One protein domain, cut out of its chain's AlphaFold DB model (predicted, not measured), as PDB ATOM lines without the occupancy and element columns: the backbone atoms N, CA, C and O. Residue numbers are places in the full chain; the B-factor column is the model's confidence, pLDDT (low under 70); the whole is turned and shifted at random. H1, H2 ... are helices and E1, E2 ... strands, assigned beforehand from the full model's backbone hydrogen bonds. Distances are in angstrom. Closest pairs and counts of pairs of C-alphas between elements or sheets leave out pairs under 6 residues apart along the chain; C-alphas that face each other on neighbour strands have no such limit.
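AT A GLANCE: This is residues 275 to 416 of the 433 residues of a protein of Oppiella nova (UniProt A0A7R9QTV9). A twisted sheet of three strands, E2, E1 and E5, is sandwiched between two long helices, H1 slanting over one face and H3 over the other. The second half of H3 reaches past this sheet to a small hairpin, E3 and E4, while residues 409 to 416 stick out as a tail. The printed part has 142 residues with three named helices and five named strands, in the order H1 H2 E1 E2 H3 E3 E4 E5; both sheets are antiparallel, the larger in the order E2 E1 E5, and the class is mixed, helices and strands. The whole is only just loose, close to compact, with a radius of gyration of the C-alphas of 17.5 A and spans of 45 by 44 by 35 A.

IN THESE COORDINATES: Find C-alpha 277 at (45.664, 33.331, 22.091); from there H1, residues 277 to 297, runs 30.6 A to C-alpha 297. Next come H2, residues 299 to 302, then E1, residues 307 to 314, 23.0 A long, and E2, residues 321 to 328, 20.3 A long. Look for C-alpha 350 at (56.507, 26.124, 40.577), where H3, residues 350 to 371, begins its 31.4 A. E3, residues 382 to 384, and E4, residues 391 to 393, are short; E5, residues 397 to 403, runs 19.7 A to C-alpha 403 at (53.884, 29.312, 33.940).

HOW THE PARTS SIT: Start at the inner strand E1. With E2 it forms a hairpin, antiparallel at 165 degrees, where N 310 and O 325 are 3.1 A apart, within hydrogen-bond range; E2 bends by 59 degrees at residue 324. On the other side of E1 is E5, antiparallel at 161 degrees, with N 311 and O 400 at 2.9 A. H1 is on this sheet at a height of 8.9 A, slantwise to the strands; its closest C-alphas to E2 are Val 287 and Val 323, 6.6 A apart. H3 is on the opposite face at a height of 7.8 A, over E2 and E1, and the closest C-alphas of H3 and E2, Ser 328 and Ala 350, are 4.3 A apart. Farther along H3, its C-alpha of Gln 365 is 6.6 A from that of Val 382 in E3, the closest of that pair. E3 and E4 form a hairpin, with N 383 and O 392 at 2.8 A. H2 is not on the larger sheet and is close to H1 but not clearly touching it, with the C-alphas of Trp 295 and Lys 302 closest at 5.7 A. In H3 every O i to N i+4 pair is within hydrogen-bond range, in H1 16 of 17 are, and H2 is too short for such a pair.

THE WHOLE: The farthest C-alphas, those of Asn 373 and Ser 415, are 54.1 A apart. The printed part has no cut; the one long link is E2 to H3, residues 329 to 349. Mean pLDDT of the printed part is 91.4, with residues 302 to 304 and 414 to 416 under 70.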
ATOM      1  N   LEU A 275      47.151  26.400  21.841       81.94
ATOM      2  CA  LEU A 275      46.056  27.070  22.529       81.94
ATOM      3  C   LEU A 275      45.788  28.409  21.831       81.94
ATOM      4  O   LEU A 275      46.719  29.168  21.562       81.94
ATOM      5  N   LYS A 276      44.520  28.708  21.537       86.69
ATOM      6  CA  LYS A 276      44.159  29.997  20.942       86.69
ATOM      7  C   LYS A 276      44.554  31.144  21.882       86.69
ATOM      8  O   LYS A 276      44.374  31.042  23.099       86.69
ATOM      9  N   GLN A 277      45.086  32.228  21.315       86.75
ATOM     10  CA  GLN A 277      45.664  33.331  22.091       86.75
ATOM     11  C   GLN A 277      44.647  34.003  23.026       86.75
ATOM     12  O   GLN A 277      44.988  34.365  24.146       86.75
ATOM     13  N   ASP A 278      43.383  34.104  22.616       87.38
ATOM     14  CA  ASP A 278      42.288  34.637  23.433       87.38
ATOM     15  C   ASP A 278      42.074  33.827  24.724       87.38
ATOM     16  O   ASP A 278      41.902  34.396  25.807       87.38
ATOM     17  N   ILE A 279      42.141  32.494  24.626       90.44
ATOM     18  CA  ILE A 279      42.031  31.591  25.776       90.44
ATOM     19  C   ILE A 279      43.278  31.716  26.658       90.44
ATOM     20  O   ILE A 279      43.148  31.814  27.880       90.44
ATOM     21  N   ALA A 280      44.470  31.763  26.055       91.69
ATOM     22  CA  ALA A 280      45.731  31.934  26.775       91.69
ATOM     23  C   ALA A 280      45.752  33.241  27.592       91.69
ATOM     24  O   ALA A 280      46.040  33.220  28.791       91.69
ATOM     25  N   ASP A 281      45.351  34.358  26.983       90.31
ATOM     26  CA  ASP A 281      45.267  35.667  27.635       90.31
ATOM     27  C   ASP A 281      44.220  35.688  28.752       90.31
ATOM     28  O   ASP A 281      44.406  36.337  29.786       90.31
ATOM     29  N   ARG A 282      43.089  34.993  28.570       92.75
ATOM     30  CA  ARG A 282      42.055  34.877  29.605       92.75
ATOM     31  C   ARG A 282      42.555  34.076  30.807       92.75
ATOM     32  O   ARG A 282      42.377  34.533  31.936       92.75
ATOM     33  N   ILE A 283      43.215  32.941  30.576       95.25
ATOM     34  CA  ILE A 283      43.856  32.143  31.631       95.25
ATOM     35  C   ILE A 283      44.894  32.993  32.369       95.25
ATOM     36  O   ILE A 283      44.844  33.090  33.595       95.25
ATOM     37  N   GLY A 284      45.786  33.663  31.632       94.38
ATOM     38  CA  GLY A 284      46.819  34.523  32.207       94.38
ATOM     39  C   GLY A 284      46.234  35.628  33.086       94.38
ATOM     40  O   GLY A 284      46.665  35.803  34.226       94.38
ATOM     41  N   ARG A 285      45.194  36.328  32.613       93.62
ATOM     42  CA  ARG A 285      44.491  37.349  33.408       93.62
ATOM     43  C   ARG A 285      43.879  36.773  34.682       93.62
ATOM     44  O   ARG A 285      44.101  37.340  35.746       93.62
ATOM     45  N   GLN A 286      43.153  35.658  34.600       95.44
ATOM     46  CA  GLN A 286      42.509  35.048  35.772       95.44
ATOM     47  C   GLN A 286      43.527  34.617  36.833       95.44
ATOM     48  O   GLN A 286      43.349  34.917  38.014       95.44
ATOM     49  N   VAL A 287      44.636  33.997  36.418       95.81
ATOM     50  CA  VAL A 287      45.723  33.626  37.335       95.81
ATOM     51  C   VAL A 287      46.310  34.864  38.011       95.81
ATOM     52  O   VAL A 287      46.446  34.881  39.231       95.81
ATOM     53  N   MET A 288      46.611  35.926  37.258       92.38
ATOM     54  CA  MET A 288      47.203  37.145  37.825       92.38
ATOM     55  C   MET A 288      46.247  37.900  38.759       92.38
ATOM     56  O   MET A 288      46.687  38.409  39.796       92.38
ATOM     57  N   THR A 289      44.949  37.928  38.448       93.94
ATOM     58  CA  THR A 289      43.911  38.474  39.337       93.94
ATOM     59  C   THR A 289      43.864  37.691  40.643       93.94
ATOM     60  O   THR A 289      44.026  38.277  41.714       93.94
ATOM     61  N   LYS A 290      43.751  36.357  40.570       93.50
ATOM     62  CA  LYS A 290      43.722  35.496  41.759       93.50
ATOM     63  C   LYS A 290      44.992  35.631  42.587       93.50
ATOM     64  O   LYS A 290      44.950  35.639  43.814       93.50
ATOM     65  N   CYS A 291      46.131  35.770  41.922       90.56
ATOM     66  CA  CYS A 291      47.405  35.937  42.593       90.56
ATOM     67  C   CYS A 291      47.493  37.266  43.353       90.56
ATOM     68  O   CYS A 291      47.986  37.290  44.481       90.56
ATOM     69  N   SER A 292      46.951  38.344  42.779       88.75
ATOM     70  CA  SER A 292      46.856  39.648  43.446       88.75
ATOM     71  C   SER A 292      45.954  39.580  44.684       88.75
ATOM     72  O   SER A 292      46.382  39.996  45.757       88.75
ATOM     73  N   GLU A 293      44.785  38.931  44.586       90.94
ATOM     74  CA  GLU A 293      43.885  38.707  45.734       90.94
ATOM     75  C   GLU A 293      44.571  37.965  46.895       90.94
ATOM     76  O   GLU A 293      44.305  38.244  48.067       90.94
ATOM     77  N   ILE A 294      45.437  36.992  46.585       88.56
ATOM     78  CA  ILE A 294      46.198  36.257  47.602       88.56
ATOM     79  C   ILE A 294      47.301  37.134  48.196       88.56
ATOM     80  O   ILE A 294      47.468  37.135  49.415       88.56
ATOM     81  N   TRP A 295      48.048  37.885  47.384       84.31
ATOM     82  CA  TRP A 295      49.126  38.747  47.889       84.31
ATOM     83  C   TRP A 295      48.629  39.893  48.752       84.31
ATOM     84  O   TRP A 295      49.318  40.256  49.702       84.31
ATOM     85  N   ASP A 296      47.449  40.433  48.463       86.38
ATOM     86  CA  ASP A 296      46.846  41.473  49.296       86.38
ATOM     87  C   ASP A 296      46.550  40.952  50.709       86.38
ATOM     88  O   ASP A 296      46.659  41.689  51.687       86.38
ATOM     89  N   LYS A 297      46.252  39.653  50.836       88.38
ATOM     90  CA  LYS A 297      46.059  38.976  52.128       88.38
ATOM     91  C   LYS A 297      47.369  38.490  52.750       88.38
ATOM     92  O   LYS A 297      47.471  38.412  53.969       88.38
ATOM     93  N   LEU A 298      48.358  38.140  51.926       82.81
ATOM     94  CA  LEU A 298      49.613  37.499  52.323       82.81
ATOM     95  C   LEU A 298      50.813  38.249  51.734       82.81
ATOM     96  O   LEU A 298      51.555  37.735  50.893       82.81
ATOM     97  N   VAL A 299      51.018  39.480  52.205       79.25
ATOM     98  CA  VAL A 299      52.045  40.405  51.690       79.25
ATOM     99  C   VAL A 299      53.461  39.820  51.779       79.25
ATOM    100  O   VAL A 299      54.309  40.097  50.930       79.25
ATOM    101  N   GLU A 300      53.728  38.953  52.755       76.06
ATOM    102  CA  GLU A 300      55.022  38.277  52.921       76.06
ATOM    103  C   GLU A 300      55.373  37.353  51.741       76.06
ATOM    104  O   GLU A 300      56.543  37.226  51.374       76.06
ATOM    105  N   LEU A 301      54.360  36.776  51.083       71.19
ATOM    106  CA  LEU A 301      54.512  35.899  49.915       71.19
ATOM    107  C   LEU A 301      54.730  36.672  48.610       71.19
ATOM    108  O   LEU A 301      55.009  36.083  47.564       71.19
ATOM    109  N   LYS A 302      54.669  38.007  48.651       68.88
ATOM    110  CA  LYS A 302      54.833  38.877  47.482       68.88
ATOM    111  C   LYS A 302      56.237  38.821  46.873       68.88
ATOM    112  O   LYS A 302      56.458  39.445  45.840       68.88
ATOM    113  N   LYS A 303      57.181  38.068  47.455       68.62
ATOM    114  CA  LYS A 303      58.554  37.815  46.970       68.62
ATOM    115  C   LYS A 303      58.700  36.468  46.234       68.62
ATOM    116  O   LYS A 303      59.568  35.670  46.562       68.62
ATOM    117  N   TRP A 304      57.878  36.193  45.230       67.62
ATOM    118  CA  TRP A 304      58.063  35.045  44.334       67.62
ATOM    119  C   TRP A 304      58.996  35.373  43.151       67.62
ATOM    120  O   TRP A 304      59.166  36.537  42.768       67.62
ATOM    121  N   THR A 305      59.605  34.339  42.574       76.50
ATOM    122  CA  THR A 305      60.463  34.438  41.379       76.50
ATOM    123  C   THR A 305      59.754  33.899  40.141       76.50
ATOM    124  O   THR A 305      59.660  34.607  39.146       76.50
ATOM    125  N   VAL A 306      59.182  32.696  40.234       91.06
ATOM    126  CA  VAL A 306      58.359  32.068  39.188       91.06
ATOM    127  C   VAL A 306      57.031  31.626  39.797       91.06
ATOM    128  O   VAL A 306      57.018  31.026  40.872       91.06
ATOM    129  N   LEU A 307      55.932  31.968  39.126       93.75
ATOM    130  CA  LEU A 307      54.557  31.566  39.432       93.75
ATOM    131  C   LEU A 307      54.101  30.505  38.425       93.75
ATOM    132  O   LEU A 307      54.366  30.646  37.227       93.75
ATOM    133  N   SER A 308      53.382  29.494  38.912       97.06
ATOM    134  CA  SER A 308      52.714  28.480  38.097       97.06
ATOM    135  C   SER A 308      51.305  28.200  38.617       97.06
ATOM    136  O   SER A 308      51.042  28.311  39.817       97.06
ATOM    137  N   ALA A 309      50.396  27.812  37.726       98.06
ATOM    138  CA  ALA A 309      49.023  27.468  38.066       98.06
ATOM    139  C   ALA A 309      48.464  26.347  37.182       98.06
ATOM    140  O   ALA A 309      48.843  26.213  36.020       98.06
ATOM    141  N   ILE A 310      47.525  25.573  37.734       98.50
ATOM    142  CA  ILE A 310      46.666  24.670  36.954       98.50
ATOM    143  C   ILE A 310      45.282  25.291  36.867       98.50
ATOM    144  O   ILE A 310      44.695  25.639  37.895       98.50
ATOM    145  N   VAL A 311      44.783  25.422  35.642       98.00
ATOM    146  CA  VAL A 311      43.532  26.109  35.330       98.00
ATOM    147  C   VAL A 311      42.637  25.202  34.501       98.00
ATOM    148  O   VAL A 311      43.075  24.636  33.498       98.00
ATOM    149  N   LEU A 312      41.379  25.069  34.908       96.81
ATOM    150  CA  LEU A 312      40.372  24.345  34.149       96.81
ATOM    151  C   LEU A 312      39.607  25.291  33.239       96.81
ATOM    152  O   LEU A 312      39.255  26.399  33.637       96.81
ATOM    153  N   THR A 313      39.333  24.823  32.030       95.31
ATOM    154  CA  THR A 313      38.438  25.484  31.075       95.31
ATOM    155  C   THR A 313      37.420  24.484  30.557       95.31
ATOM    156  O   THR A 313      37.702  23.285  30.510       95.31
ATOM    157  N   ASP A 314      36.265  24.975  30.129       92.88
ATOM    158  CA  ASP A 314      35.188  24.156  29.577       92.88
ATOM    159  C   ASP A 314      35.025  24.444  28.076       92.88
ATOM    160  O   ASP A 314      34.849  25.589  27.664       92.88
ATOM    161  N   GLU A 315      35.080  23.408  27.239       90.50
ATOM    162  CA  GLU A 315      34.836  23.522  25.794       90.50
ATOM    163  C   GLU A 315      33.400  23.944  25.458       90.50
ATOM    164  O   GLU A 315      33.156  24.489  24.383       90.50
ATOM    165  N   THR A 316      32.446  23.688  26.353       91.88
ATOM    166  CA  THR A 316      31.032  24.042  26.177       91.88
ATOM    167  C   THR A 316      30.688  25.422  26.731       91.88
ATOM    168  O   THR A 316      29.690  26.012  26.318       91.88
ATOM    169  N   ASN A 317      31.525  25.964  27.619       91.06
ATOM    170  CA  ASN A 317      31.342  27.278  28.220       91.06
ATOM    171  C   ASN A 317      32.651  28.070  28.182       91.06
ATOM    172  O   ASN A 317      33.500  27.948  29.062       91.06
ATOM    173  N   ALA A 318      32.772  28.945  27.183       86.12
ATOM    174  CA  ALA A 318      33.955  29.777  26.999       86.12
ATOM    175  C   ALA A 318      34.255  30.687  28.206       86.12
ATOM    176  O   ALA A 318      35.413  31.034  28.420       86.12
ATOM    177  N   GLU A 319      33.257  31.051  29.011       88.50
ATOM    178  CA  GLU A 319      33.445  31.918  30.179       88.50
ATOM    179  C   GLU A 319      33.920  31.155  31.422       88.50
ATOM    180  O   GLU A 319      34.390  31.767  32.382       88.50
ATOM    181  N   PHE A 320      33.833  29.822  31.419       92.62
ATOM    182  CA  PHE A 320      34.288  29.010  32.539       92.62
ATOM    183  C   PHE A 320      35.818  28.930  32.567       92.62
ATOM    184  O   PHE A 320      36.454  28.322  31.698       92.62
ATOM    185  N   VAL A 321      36.404  29.532  33.602       94.94
ATOM    186  CA  VAL A 321      37.833  29.465  33.912       94.94
ATOM    187  C   VAL A 321      37.990  29.329  35.419       94.94
ATOM    188  O   VAL A 321      37.616  30.240  36.155       94.94
ATOM    189  N   ASP A 322      38.560  28.216  35.873       95.56
ATOM    190  CA  ASP A 322      38.736  27.943  37.302       95.56
ATOM    191  C   ASP A 322      40.201  27.670  37.652       95.56
ATOM    192  O   ASP A 322      40.852  26.805  37.064       95.56
ATOM    193  N   VAL A 323      40.741  28.430  38.607       97.31
ATOM    194  CA  VAL A 323      42.143  28.336  39.036       97.31
ATOM    195  C   VAL A 323      42.233  27.366  40.210       97.31
ATOM    196  O   VAL A 323      42.008  27.736  41.361       97.31
ATOM    197  N   ILE A 324      42.615  26.123  39.920       97.06
ATOM    198  CA  ILE A 324      42.599  25.013  40.885       97.06
ATOM    199  C   ILE A 324      43.729  25.109  41.897       97.06
ATOM    200  O   ILE A 324      43.552  24.847  43.085       97.06
ATOM    201  N   CYS A 325      44.921  25.459  41.427       96.56
ATOM    202  CA  CYS A 325      46.067  25.640  42.301       96.56
ATOM    203  C   CYS A 325      46.992  26.715  41.749       96.56
ATOM    204  O   CYS A 325      47.116  26.874  40.533       96.56
ATOM    205  N   MET A 326      47.683  27.396  42.658       95.00
ATOM    206  CA  MET A 326      48.774  28.312  42.349       95.00
ATOM    207  C   MET A 326      49.963  27.987  43.238       95.00
ATOM    208  O   MET A 326      49.804  27.684  44.420       95.00
ATOM    209  N   THR A 327      51.156  28.042  42.667       95.25
ATOM    210  CA  THR A 327      52.399  27.703  43.353       95.25
ATOM    211  C   THR A 327      53.522  28.627  42.898       95.25
ATOM    212  O   THR A 327      53.437  29.281  41.856       95.25
ATOM    213  N   SER A 328      54.593  28.689  43.684       93.31
ATOM    214  CA  SER A 328      55.798  29.423  43.310       93.31
ATOM    215  C   SER A 328      57.045  28.688  43.772       93.31
ATOM    216  O   SER A 328      56.998  27.982  44.780       93.31
ATOM    217  N   GLY A 329      58.153  28.880  43.061       92.56
ATOM    218  CA  GLY A 329      59.443  28.308  43.430       92.56
ATOM    219  C   GLY A 329      60.364  28.072  42.237       92.56
ATOM    220  O   GLY A 329      59.923  28.020  41.092       92.56
ATOM    221  N   THR A 330      61.664  27.997  42.521       92.81
ATOM    222  CA  THR A 330      62.765  27.912  41.534       92.81
ATOM    223  C   THR A 330      63.949  27.099  42.057       92.81
ATOM    224  O   THR A 330      65.081  27.262  41.601       92.81
ATOM    225  N   LYS A 331      63.733  26.312  43.114       92.50
ATOM    226  CA  LYS A 331      64.802  25.614  43.829       92.50
ATOM    227  C   LYS A 331      64.414  24.167  44.076       92.50
ATOM    228  O   LYS A 331      63.239  23.855  44.249       92.50
ATOM    229  N   CYS A 332      65.430  23.324  44.168       94.94
ATOM    230  CA  CYS A 332      65.314  21.921  44.533       94.94
ATOM    231  C   CYS A 332      65.928  21.687  45.916       94.94
ATOM    232  O   CYS A 332      66.684  22.518  46.435       94.94
ATOM    233  N   VAL A 333      65.594  20.553  46.523       94.50
ATOM    234  CA  VAL A 333      66.206  20.124  47.779       94.50
ATOM    235  C   VAL A 333      67.700  19.875  47.584       94.50
ATOM    236  O   VAL A 333      68.151  19.451  46.520       94.50
ATOM    237  N   LYS A 334      68.485  20.120  48.632       93.25
ATOM    238  CA  LYS A 334      69.906  19.755  48.656       93.25
ATOM    239  C   LYS A 334      70.070  18.281  49.020       93.25
ATOM    240  O   LYS A 334      69.244  17.748  49.756       93.25
ATOM    241  N   GLY A 335      71.168  17.662  48.577       90.88
ATOM    242  CA  GLY A 335      71.462  16.243  48.825       90.88
ATOM    243  C   GLY A 335      71.331  15.829  50.295       90.88
ATOM    244  O   GLY A 335      70.637  14.865  50.599       90.88
ATOM    245  N   ASP A 336      71.878  16.625  51.217       92.81
ATOM    246  CA  ASP A 336      71.834  16.347  52.663       92.81
ATOM    247  C   ASP A 336      70.426  16.440  53.281       92.81
ATOM    248  O   ASP A 336      70.209  16.034  54.419       92.81
ATOM    249  N   SER A 337      69.465  17.022  52.561       91.38
ATOM    250  CA  SER A 337      68.067  17.172  52.988       91.38
ATOM    251  C   SER A 337      67.123  16.217  52.251       91.38
ATOM    252  O   SER A 337      65.904  16.340  52.379       91.38
ATOM    253  N   LEU A 338      67.667  15.265  51.484       93.25
ATOM    254  CA  LEU A 338      66.886  14.193  50.881       93.25
ATOM    255  C   LEU A 338      66.314  13.284  51.967       93.25
ATOM    256  O   LEU A 338      66.981  12.923  52.937       93.25
ATOM    257  N   SER A 339      65.061  12.886  51.778       94.56
ATOM    258  CA  SER A 339      64.366  11.992  52.694       94.56
ATOM    259  C   SER A 339      64.217  10.599  52.095       94.56
ATOM    260  O   SER A 339      63.754  10.446  50.967       94.56
ATOM    261  N   MET A 340      64.536   9.573  52.890       94.06
ATOM    262  CA  MET A 340      64.354   8.163  52.518       94.06
ATOM    263  C   MET A 340      62.928   7.649  52.759       94.06
ATOM    264  O   MET A 340      62.592   6.559  52.306       94.06
ATOM    265  N   ASN A 341      62.085   8.403  53.473       95.06
ATOM    266  CA  ASN A 341      60.712   8.003  53.803       95.06
ATOM    267  C   ASN A 341      59.641   8.843  53.082       95.06
ATOM    268  O   ASN A 341      58.459   8.728  53.393       95.06
ATOM    269  N   GLY A 342      60.047   9.689  52.130       93.06
ATOM    270  CA  GLY A 342      59.128  10.518  51.347       93.06
ATOM    271  C   GLY A 342      58.630  11.783  52.053       93.06
ATOM    272  O   GLY A 342      57.681  12.398  51.574       93.06
ATOM    273  N   SER A 343      59.257  12.204  53.158       94.00
ATOM    274  CA  SER A 343      58.886  13.432  53.885       94.00
ATOM    275  C   SER A 343      59.430  14.740  53.286       94.00
ATOM    276  O   SER A 343      59.052  15.815  53.748       94.00
ATOM    277  N   ALA A 344      60.307  14.673  52.278       94.50
ATOM    278  CA  ALA A 344      60.904  15.843  51.630       94.50
ATOM    279  C   ALA A 344      60.424  15.994  50.178       94.50
ATOM    280  O   ALA A 344      60.250  15.012  49.455       94.50
ATOM    281  N   LEU A 345      60.233  17.243  49.744       96.00
ATOM    282  CA  LEU A 345      59.971  17.579  48.346       96.00
ATOM    283  C   LEU A 345      61.296  17.770  47.619       96.00
ATOM    284  O   LEU A 345      62.035  18.694  47.937       96.00
ATOM    285  N   ASN A 346      61.579  16.906  46.646       96.62
ATOM    286  CA  ASN A 346      62.856  16.961  45.938       96.62
ATOM    287  C   ASN A 346      62.970  18.169  45.009       96.62
ATOM    288  O   ASN A 346      64.027  18.783  44.918       96.62
ATOM    289  N   ASP A 347      61.873  18.515  44.346       96.81
ATOM    290  CA  ASP A 347      61.808  19.594  43.374       96.81
ATOM    291  C   ASP A 347      60.650  20.523  43.745       96.81
ATOM    292  O   ASP A 347      59.495  20.093  43.854       96.81
ATOM    293  N   CYS A 348      60.999  21.784  43.993       96.00
ATOM    294  CA  CYS A 348      60.074  22.847  44.356       96.00
ATOM    295  C   CYS A 348      60.011  23.930  43.271       96.00
ATOM    296  O   CYS A 348      59.702  25.082  43.575       96.00
ATOM    297  N   HIS A 349      60.300  23.598  42.012       96.56
ATOM    298  CA  HIS A 349      59.925  24.448  40.888       96.56
ATOM    299  C   HIS A 349      58.402  24.590  40.840       96.56
ATOM    300  O   HIS A 349      57.663  23.645  41.132       96.56
ATOM    301  N   ALA A 350      57.925  25.789  40.508       96.38
ATOM    302  CA  ALA A 350      56.507  26.124  40.577       96.38
ATOM    303  C   ALA A 350      55.654  25.132  39.759       96.38
ATOM    304  O   ALA A 350      54.725  24.513  40.269       96.38
ATOM    305  N   GLU A 351      56.016  24.879  38.508       97.00
ATOM    306  CA  GLU A 351      55.328  23.947  37.613       97.00
ATOM    307  C   GLU A 351      55.266  22.511  38.155       97.00
ATOM    308  O   GLU A 351      54.241  21.828  38.035       97.00
ATOM    309  N   VAL A 352      56.317  22.070  38.851       97.75
ATOM    310  CA  VAL A 352      56.380  20.745  39.477       97.75
ATOM    311  C   VAL A 352      55.451  20.675  40.686       97.75
ATOM    312  O   VAL A 352      54.694  19.708  40.836       97.75
ATOM    313  N   LEU A 353      55.452  21.713  41.526       97.69
ATOM    314  CA  LEU A 353      54.539  21.825  42.662       97.69
ATOM    315  C   LEU A 353      53.080  21.895  42.207       97.69
ATOM    316  O   LEU A 353      52.238  21.206  42.782       97.69
ATOM    317  N   SER A 354      52.780  22.654  41.150       98.12
ATOM    318  CA  SER A 354      51.443  22.745  40.554       98.12
ATOM    319  C   SER A 354      50.928  21.374  40.117       98.12
ATOM    320  O   SER A 354      49.800  21.009  40.444       98.12
ATOM    321  N   ARG A 355      51.769  20.555  39.472       98.25
ATOM    322  CA  ARG A 355      51.407  19.171  39.127       98.25
ATOM    323  C   ARG A 355      51.099  18.332  40.371       98.25
ATOM    324  O   ARG A 355      50.113  17.600  40.381       98.25
ATOM    325  N   ARG A 356      51.924  18.419  41.423       98.12
ATOM    326  CA  ARG A 356      51.709  17.663  42.677       98.12
ATOM    327  C   ARG A 356      50.413  18.085  43.374       98.12
ATOM    328  O   ARG A 356      49.659  17.220  43.813       98.12
ATOM    329  N   ALA A 357      50.142  19.387  43.436       98.25
ATOM    330  CA  ALA A 357      48.900  19.927  43.981       98.25
ATOM    331  C   ALA A 357      47.684  19.439  43.180       98.25
ATOM    332  O   ALA A 357      46.699  18.995  43.766       98.25
ATOM    333  N   PHE A 358      47.782  19.423  41.849       98.31
ATOM    334  CA  PHE A 358      46.713  18.919  40.993       98.31
ATOM    335  C   PHE A 358      46.443  17.424  41.181       98.31
ATOM    336  O   PHE A 358      45.287  17.021  41.229       98.31
ATOM    337  N   VAL A 359      47.475  16.598  41.378       97.94
ATOM    338  CA  VAL A 359      47.283  15.179  41.732       97.94
ATOM    339  C   VAL A 359      46.489  15.040  43.035       97.94
ATOM    340  O   VAL A 359      45.547  14.254  43.087       97.94
ATOM    341  N   SER A 360      46.817  15.829  44.064       97.69
ATOM    342  CA  SER A 360      46.054  15.845  45.322       97.69
ATOM    343  C   SER A 360      44.601  16.275  45.113       97.69
ATOM    344  O   SER A 360      43.697  15.689  45.703       97.69
ATOM    345  N   TYR A 361      44.366  17.271  44.258       97.94
ATOM    346  CA  TYR A 361      43.021  17.713  43.894       97.94
ATOM    347  C   TYR A 361      42.229  16.607  43.175       97.94
ATOM    348  O   TYR A 361      41.074  16.370  43.518       97.94
ATOM    349  N   ILE A 362      42.846  15.871  42.242       97.88
ATOM    350  CA  ILE A 362      42.201  14.740  41.557       97.88
ATOM    351  C   ILE A 362      41.833  13.616  42.532       97.88
ATOM    352  O   ILE A 362      40.750  13.049  42.400       97.88
ATOM    353  N   TYR A 363      42.677  13.312  43.525       97.62
ATOM    354  CA  TYR A 363      42.303  12.364  44.579       97.62
ATOM    355  C   TYR A 363      41.045  12.823  45.322       97.62
ATOM    356  O   TYR A 363      40.095  12.050  45.408       97.62
ATOM    357  N   GLY A 364      40.982  14.091  45.738       97.31
ATOM    358  CA  GLY A 364      39.792  14.644  46.395       97.31
ATOM    359  C   GLY A 364      38.538  14.631  45.509       97.31
ATOM    360  O   GLY A 364      37.437  14.381  45.990       97.31
ATOM    361  N   GLN A 365      38.688  14.844  44.199       97.25
ATOM    362  CA  GLN A 365      37.588  14.741  43.231       97.25
ATOM    363  C   GLN A 365      37.046  13.307  43.125       97.25
ATOM    364  O   GLN A 365      35.834  13.102  43.076       97.25
ATOM    365  N   ILE A 366      37.934  12.309  43.120       96.12
ATOM    366  CA  ILE A 366      37.548  10.895  43.098       96.12
ATOM    367  C   ILE A 366      36.893  10.491  44.422       96.12
ATOM    368  O   ILE A 366      35.854   9.836  44.395       96.12
ATOM    369  N   GLU A 367      37.466  10.888  45.561       96.25
ATOM    370  CA  GLU A 367      36.895  10.637  46.892       96.25
ATOM    371  C   GLU A 367      35.486  11.225  47.003       96.25
ATOM    372  O   GLU A 367      34.550  10.499  47.321       96.25
ATOM    373  N   SER A 368      35.303  12.490  46.615       96.00
ATOM    374  CA  SER A 368      33.992  13.152  46.608       96.00
ATOM    375  C   SER A 368      32.967  12.420  45.732       96.00
ATOM    376  O   SER A 368      31.821  12.237  46.140       96.00
ATOM    377  N   LEU A 369      33.369  11.939  44.549       95.00
ATOM    378  CA  LEU A 369      32.494  11.150  43.678       95.00
ATOM    379  C   LEU A 369      32.126   9.793  44.308       95.00
ATOM    380  O   LEU A 369      30.979   9.364  44.203       95.00
ATOM    381  N   VAL A 370      33.077   9.111  44.956       93.88
ATOM    382  CA  VAL A 370      32.846   7.823  45.635       93.88
ATOM    383  C   VAL A 370      31.922   7.994  46.840       93.88
ATOM    384  O   VAL A 370      30.956   7.242  46.975       93.88
ATOM    385  N   ASP A 371      32.176   8.999  47.675       94.88
ATOM    386  CA  ASP A 371      31.367   9.320  48.853       94.88
ATOM    387  C   ASP A 371      29.949   9.751  48.464       94.88
ATOM    388  O   ASP A 371      28.984   9.463  49.172       94.88
ATOM    389  N   ASN A 372      29.806  10.365  47.287       93.31
ATOM    390  CA  ASN A 372      28.523  10.700  46.681       93.31
ATOM    391  C   ASN A 372      27.895   9.543  45.882       93.31
ATOM    392  O   ASN A 372      27.079   9.772  44.992       93.31
ATOM    393  N   ASN A 373      28.288   8.297  46.156       93.38
ATOM    394  CA  ASN A 373      27.736   7.095  45.529       93.38
ATOM    395  C   ASN A 373      27.763   7.122  43.984       93.38
ATOM    396  O   ASN A 373      26.875   6.587  43.320       93.38
ATOM    397  N   PHE A 374      28.804   7.730  43.412       92.31
ATOM    398  CA  PHE A 374      29.011   7.923  41.973       92.31
ATOM    399  C   PHE A 374      27.959   8.789  41.267       92.31
ATOM    400  O   PHE A 374      27.890   8.770  40.037       92.31
ATOM    401  N   GLU A 375      27.158   9.548  42.014       92.06
ATOM    402  CA  GLU A 375      26.245  10.529  41.436       92.06
ATOM    403  C   GLU A 375      27.017  11.778  41.009       92.06
ATOM    404  O   GLU A 375      27.859  12.297  41.752       92.06
ATOM    405  N   ASP A 376      26.731  12.251  39.797       89.50
ATOM    406  CA  ASP A 376      27.396  13.423  39.239       89.50
ATOM    407  C   ASP A 376      26.947  14.712  39.940       89.50
ATOM    408  O   ASP A 376      25.790  14.859  40.340       89.50
ATOM    409  N   LYS A 377      27.872  15.665  40.052       90.50
ATOM    410  CA  LYS A 377      27.633  16.996  40.611       90.50
ATOM    411  C   LYS A 377      28.292  18.072  39.744       90.50
ATOM    412  O   LYS A 377      29.298  17.785  39.088       90.50
ATOM    413  N   PRO A 378      27.771  19.313  39.755       87.19
ATOM    414  CA  PRO A 378      28.350  20.416  38.988       87.19
ATOM    415  C   PRO A 378      29.832  20.678  39.293       87.19
ATOM    416  O   PRO A 378      30.589  21.001  38.386       87.19
ATOM    417  N   GLU A 379      30.263  20.508  40.545       90.31
ATOM    418  CA  GLU A 379      31.647  20.727  40.984       90.31
ATOM    419  C   GLU A 379      32.616  19.581  40.653       90.31
ATOM    420  O   GLU A 379      33.829  19.732  40.822       90.31
ATOM    421  N   LEU A 380      32.103  18.423  40.219       94.75
ATOM    422  CA  LEU A 380      32.927  17.269  39.886       94.75
ATOM    423  C   LEU A 380      33.443  17.383  38.456       94.75
ATOM    424  O   LEU A 380      32.672  17.545  37.511       94.75
ATOM    425  N   ILE A 381      34.752  17.225  38.286       95.69
ATOM    426  CA  ILE A 381      35.391  17.264  36.960       95.69
ATOM    427  C   ILE A 381      35.720  15.870  36.427       95.69
ATOM    428  O   ILE A 381      36.073  15.710  35.259       95.69
ATOM    429  N   VAL A 382      35.623  14.855  37.286       96.19
ATOM    430  CA  VAL A 382      35.854  13.448  36.955       96.19
ATOM    431  C   VAL A 382      34.533  12.696  36.896       96.19
ATOM    432  O   VAL A 382      33.588  13.008  37.610       96.19
ATOM    433  N   GLU A 383      34.486  11.668  36.063       94.94
ATOM    434  CA  GLU A 383      33.355  10.759  35.942       94.94
ATOM    435  C   GLU A 383      33.842   9.311  35.910       94.94
ATOM    436  O   GLU A 383      34.981   9.004  35.527       94.94
ATOM    437  N   ARG A 384      32.963   8.388  36.302       93.81
ATOM    438  CA  ARG A 384      33.248   6.963  36.165       93.81
ATOM    439  C   ARG A 384      33.256   6.592  34.686       93.81
ATOM    440  O   ARG A 384      32.378   6.987  33.919       93.81
ATOM    441  N   ARG A 385      34.238   5.794  34.273       93.12
ATOM    442  CA  ARG A 385      34.254   5.266  32.910       93.12
ATOM    443  C   ARG A 385      33.080   4.308  32.706       93.12
ATOM    444  O   ARG A 385      32.772   3.491  33.571       93.12
ATOM    445  N   VAL A 386      32.465   4.382  31.525       87.81
ATOM    446  CA  VAL A 386      31.325   3.532  31.131       87.81
ATOM    447  C   VAL A 386      31.658   2.037  31.122       87.81
ATOM    448  O   VAL A 386      30.778   1.213  31.328       87.81
ATOM    449  N   ASP A 387      32.931   1.687  30.921       89.12
ATOM    450  CA  ASP A 387      33.437   0.310  30.976       89.12
ATOM    451  C   ASP A 387      33.573  -0.227  32.415       89.12
ATOM    452  O   ASP A 387      33.851  -1.406  32.614       89.12
ATOM    453  N   GLY A 388      33.369   0.626  33.423       82.88
ATOM    454  CA  GLY A 388      33.493   0.289  34.834       82.88
ATOM    455  C   GLY A 388      34.930   0.259  35.362       82.88
ATOM    456  O   GLY A 388      35.096   0.099  36.574       82.88
ATOM    457  N   PHE A 389      35.947   0.463  34.518       87.12
ATOM    458  CA  PHE A 389      37.366   0.344  34.867       87.12
ATOM    459  C   PHE A 389      38.006   1.707  35.153       87.12
ATOM    460  O   PHE A 389      38.838   2.214  34.398       87.12
ATOM    461  N   GLY A 390      37.635   2.284  36.297       91.25
ATOM    462  CA  GLY A 390      38.238   3.502  36.839       91.25
ATOM    463  C   GLY A 390      37.512   4.791  36.451       91.25
ATOM    464  O   GLY A 390      36.325   4.795  36.115       91.25
ATOM    465  N   PHE A 391      38.246   5.897  36.530       94.88
ATOM    466  CA  PHE A 391      37.735   7.253  36.350       94.88
ATOM    467  C   PHE A 391      38.389   7.919  35.143       94.88
ATOM    468  O   PHE A 391      39.466   7.518  34.696       94.88
ATOM    469  N   ARG A 392      37.732   8.942  34.612       94.50
ATOM    470  CA  ARG A 392      38.285   9.828  33.587       94.50
ATOM    471  C   ARG A 392      37.838  11.258  33.847       94.50
ATOM    472  O   ARG A 392      36.855  11.477  34.545       94.50
ATOM    473  N   LEU A 393      38.538  12.217  33.256       95.56
ATOM    474  CA  LEU A 393      38.066  13.596  33.195       95.56
ATOM    475  C   LEU A 393      36.810  13.675  32.310       95.56
ATOM    476  O   LEU A 393      36.721  12.967  31.299       95.56
ATOM    477  N   LYS A 394      35.862  14.543  32.667       95.12
ATOM    478  CA  LYS A 394      34.725  14.890  31.809       95.12
ATOM    479  C   LYS A 394      35.234  15.440  30.476       95.12
ATOM    480  O   LYS A 394      36.147  16.260  30.439       95.12
ATOM    481  N   LYS A 395      34.632  15.000  29.366       93.69
ATOM    482  CA  LYS A 395      35.150  15.242  28.003       93.69
ATOM    483  C   LYS A 395      35.360  16.728  27.664       93.69
ATOM    484  O   LYS A 395      36.314  17.049  26.959       93.69
ATOM    485  N   HIS A 396      34.468  17.588  28.155       93.94
ATOM    486  CA  HIS A 396      34.466  19.028  27.899       93.94
ATOM    487  C   HIS A 396      35.456  19.809  28.774       93.94
ATOM    488  O   HIS A 396      35.787  20.942  28.444       93.94
ATOM    489  N   ILE A 397      35.962  19.222  29.863       95.50
ATOM    490  CA  ILE A 397      36.923  19.890  30.740       95.50
ATOM    491  C   ILE A 397      38.329  19.733  30.162       95.50
ATOM    492  O   ILE A 397      38.770  18.626  29.844       95.50
ATOM    493  N   LYS A 398      39.061  20.843  30.065       94.69
ATOM    494  CA  LYS A 398      40.492  20.871  29.737       94.69
ATOM    495  C   LYS A 398      41.301  21.366  30.915       94.69
ATOM    496  O   LYS A 398      40.864  22.235  31.661       94.69
ATOM    497  N   VAL A 399      42.503  20.815  31.039       96.50
ATOM    498  CA  VAL A 399      43.483  21.181  32.060       96.50
ATOM    499  C   VAL A 399      44.591  21.972  31.380       96.50
ATOM    500  O   VAL A 399      45.231  21.468  30.461       96.50
ATOM    501  N   ASN A 400      44.827  23.193  31.844       96.31
ATOM    502  CA  ASN A 400      45.815  24.108  31.291       96.31
ATOM    503  C   ASN A 400      46.884  24.397  32.346       96.31
ATOM    504  O   ASN A 400      46.560  24.690  33.499       96.31
ATOM    505  N   LEU A 401      48.154  24.331  31.951       97.31
ATOM    506  CA  LEU A 401      49.280  24.729  32.788       97.31
ATOM    507  C   LEU A 401      49.703  26.147  32.405       97.31
ATOM    508  O   LEU A 401      50.071  26.401  31.262       97.31
ATOM    509  N   PHE A 402      49.670  27.055  33.372       97.00
ATOM    510  CA  PHE A 402      50.226  28.394  33.243       97.00
ATOM    511  C   PHE A 402      51.565  28.456  33.973       97.00
ATOM    512  O   PHE A 402      51.634  28.076  35.140       97.00
ATOM    513  N   ILE A 403      52.597  28.990  33.320       95.69
ATOM    514  CA  ILE A 403      53.884  29.312  33.940       95.69
ATOM    515  C   ILE A 403      54.243  30.739  33.529       95.69
ATOM    516  O   ILE A 403      54.205  31.090  32.354       95.69
ATOM    517  N   SER A 404      54.605  31.572  34.502       92.50
ATOM    518  CA  SER A 404      54.968  32.983  34.276       92.50
ATOM    519  C   SER A 404      56.212  33.202  33.397       92.50
ATOM    520  O   SER A 404      56.477  34.323  32.968       92.50
ATOM    521  N   THR A 405      56.998  32.154  33.150       89.69
ATOM    522  CA  THR A 405      58.176  32.158  32.280       89.69
ATOM    523  C   THR A 405      58.368  30.766  31.679       89.69
ATOM    524  O   THR A 405      57.782  29.803  32.170       89.69
ATOM    525  N   ALA A 406      59.175  30.648  30.622       88.19
ATOM    526  CA  ALA A 406      59.507  29.349  30.048       88.19
ATOM    527  C   ALA A 406      60.161  28.442  31.114       88.19
ATOM    528  O   ALA A 406      61.012  28.927  31.874       88.19
ATOM    529  N   PRO A 407      59.780  27.152  31.191       90.69
ATOM    530  CA  PRO A 407      60.332  26.233  32.180       90.69
ATOM    531  C   PRO A 407      61.842  26.066  31.985       90.69
ATOM    532  O   PRO A 407      62.372  26.243  30.885       90.69
ATOM    533  N   CYS A 408      62.555  25.753  33.068       86.62
ATOM    534  CA  CYS A 408      63.999  25.532  33.004       86.62
ATOM    535  C   CYS A 408      64.354  24.315  32.131       86.62
ATOM    536  O   CYS A 408      63.578  23.367  32.033       86.62
ATOM    537  N   GLY A 409      65.555  24.321  31.553       85.00
ATOM    538  CA  GLY A 409      65.995  23.310  30.590       85.00
ATOM    539  C   GLY A 409      65.803  23.794  29.157       85.00
ATOM    540  O   GLY A 409      65.903  24.992  28.889       85.00
ATOM    541  N   ASP A 410      65.526  22.865  28.244       82.00
ATOM    542  CA  ASP A 410      65.545  23.100  26.794       82.00
ATOM    543  C   ASP A 410      64.620  24.239  26.331       82.00
ATOM    544  O   ASP A 410      65.005  25.060  25.501       82.00
ATOM    545  N   SER A 411      63.439  24.381  26.947       82.56
ATOM    546  CA  SER A 411      62.469  25.439  26.614       82.56
ATOM    547  C   SER A 411      62.980  26.864  26.853       82.56
ATOM    548  O   SER A 411      62.340  27.818  26.416       82.56
ATOM    549  N   ARG A 412      64.114  27.029  27.546       81.56
ATOM    550  CA  ARG A 412      64.750  28.326  27.805       81.56
ATOM    551  C   ARG A 412      66.067  28.523  27.043       81.56
ATOM    552  O   ARG A 412      66.685  29.574  27.180       81.56
ATOM    553  N   VAL A 413      66.497  27.551  26.235       74.44
ATOM    554  CA  VAL A 413      67.754  27.599  25.463       74.44
ATOM    555  C   VAL A 413      67.515  28.276  24.107       74.44
ATOM    556  O   VAL A 413      67.517  27.638  23.051       74.44
ATOM    557  N   PHE A 414      67.274  29.587  24.132       69.31
ATOM    558  CA  PHE A 414      67.129  30.421  22.933       69.31
ATOM    559  C   PHE A 414      67.619  31.851  23.183       69.31
ATOM    560  O   PHE A 414      67.562  32.339  24.311       69.31
ATOM    561  N   SER A 415      68.074  32.526  22.125       63.66
ATOM    562  CA  SER A 415      68.410  33.955  22.137       63.66
ATOM    563  C   SER A 415      67.150  34.788  21.844       63.66
ATOM    564  O   SER A 415      66.692  34.792  20.705       63.66
ATOM    565  N   PRO A 416      66.564  35.537  22.803       59.97
ATOM    566  CA  PRO A 416      65.291  36.249  22.593       59.97
ATOM    567  C   PRO A 416      65.352  37.448  21.627       59.97
ATOM    568  O   PRO A 416      64.347  38.132  21.464       59.97
TER     569      PRO A 416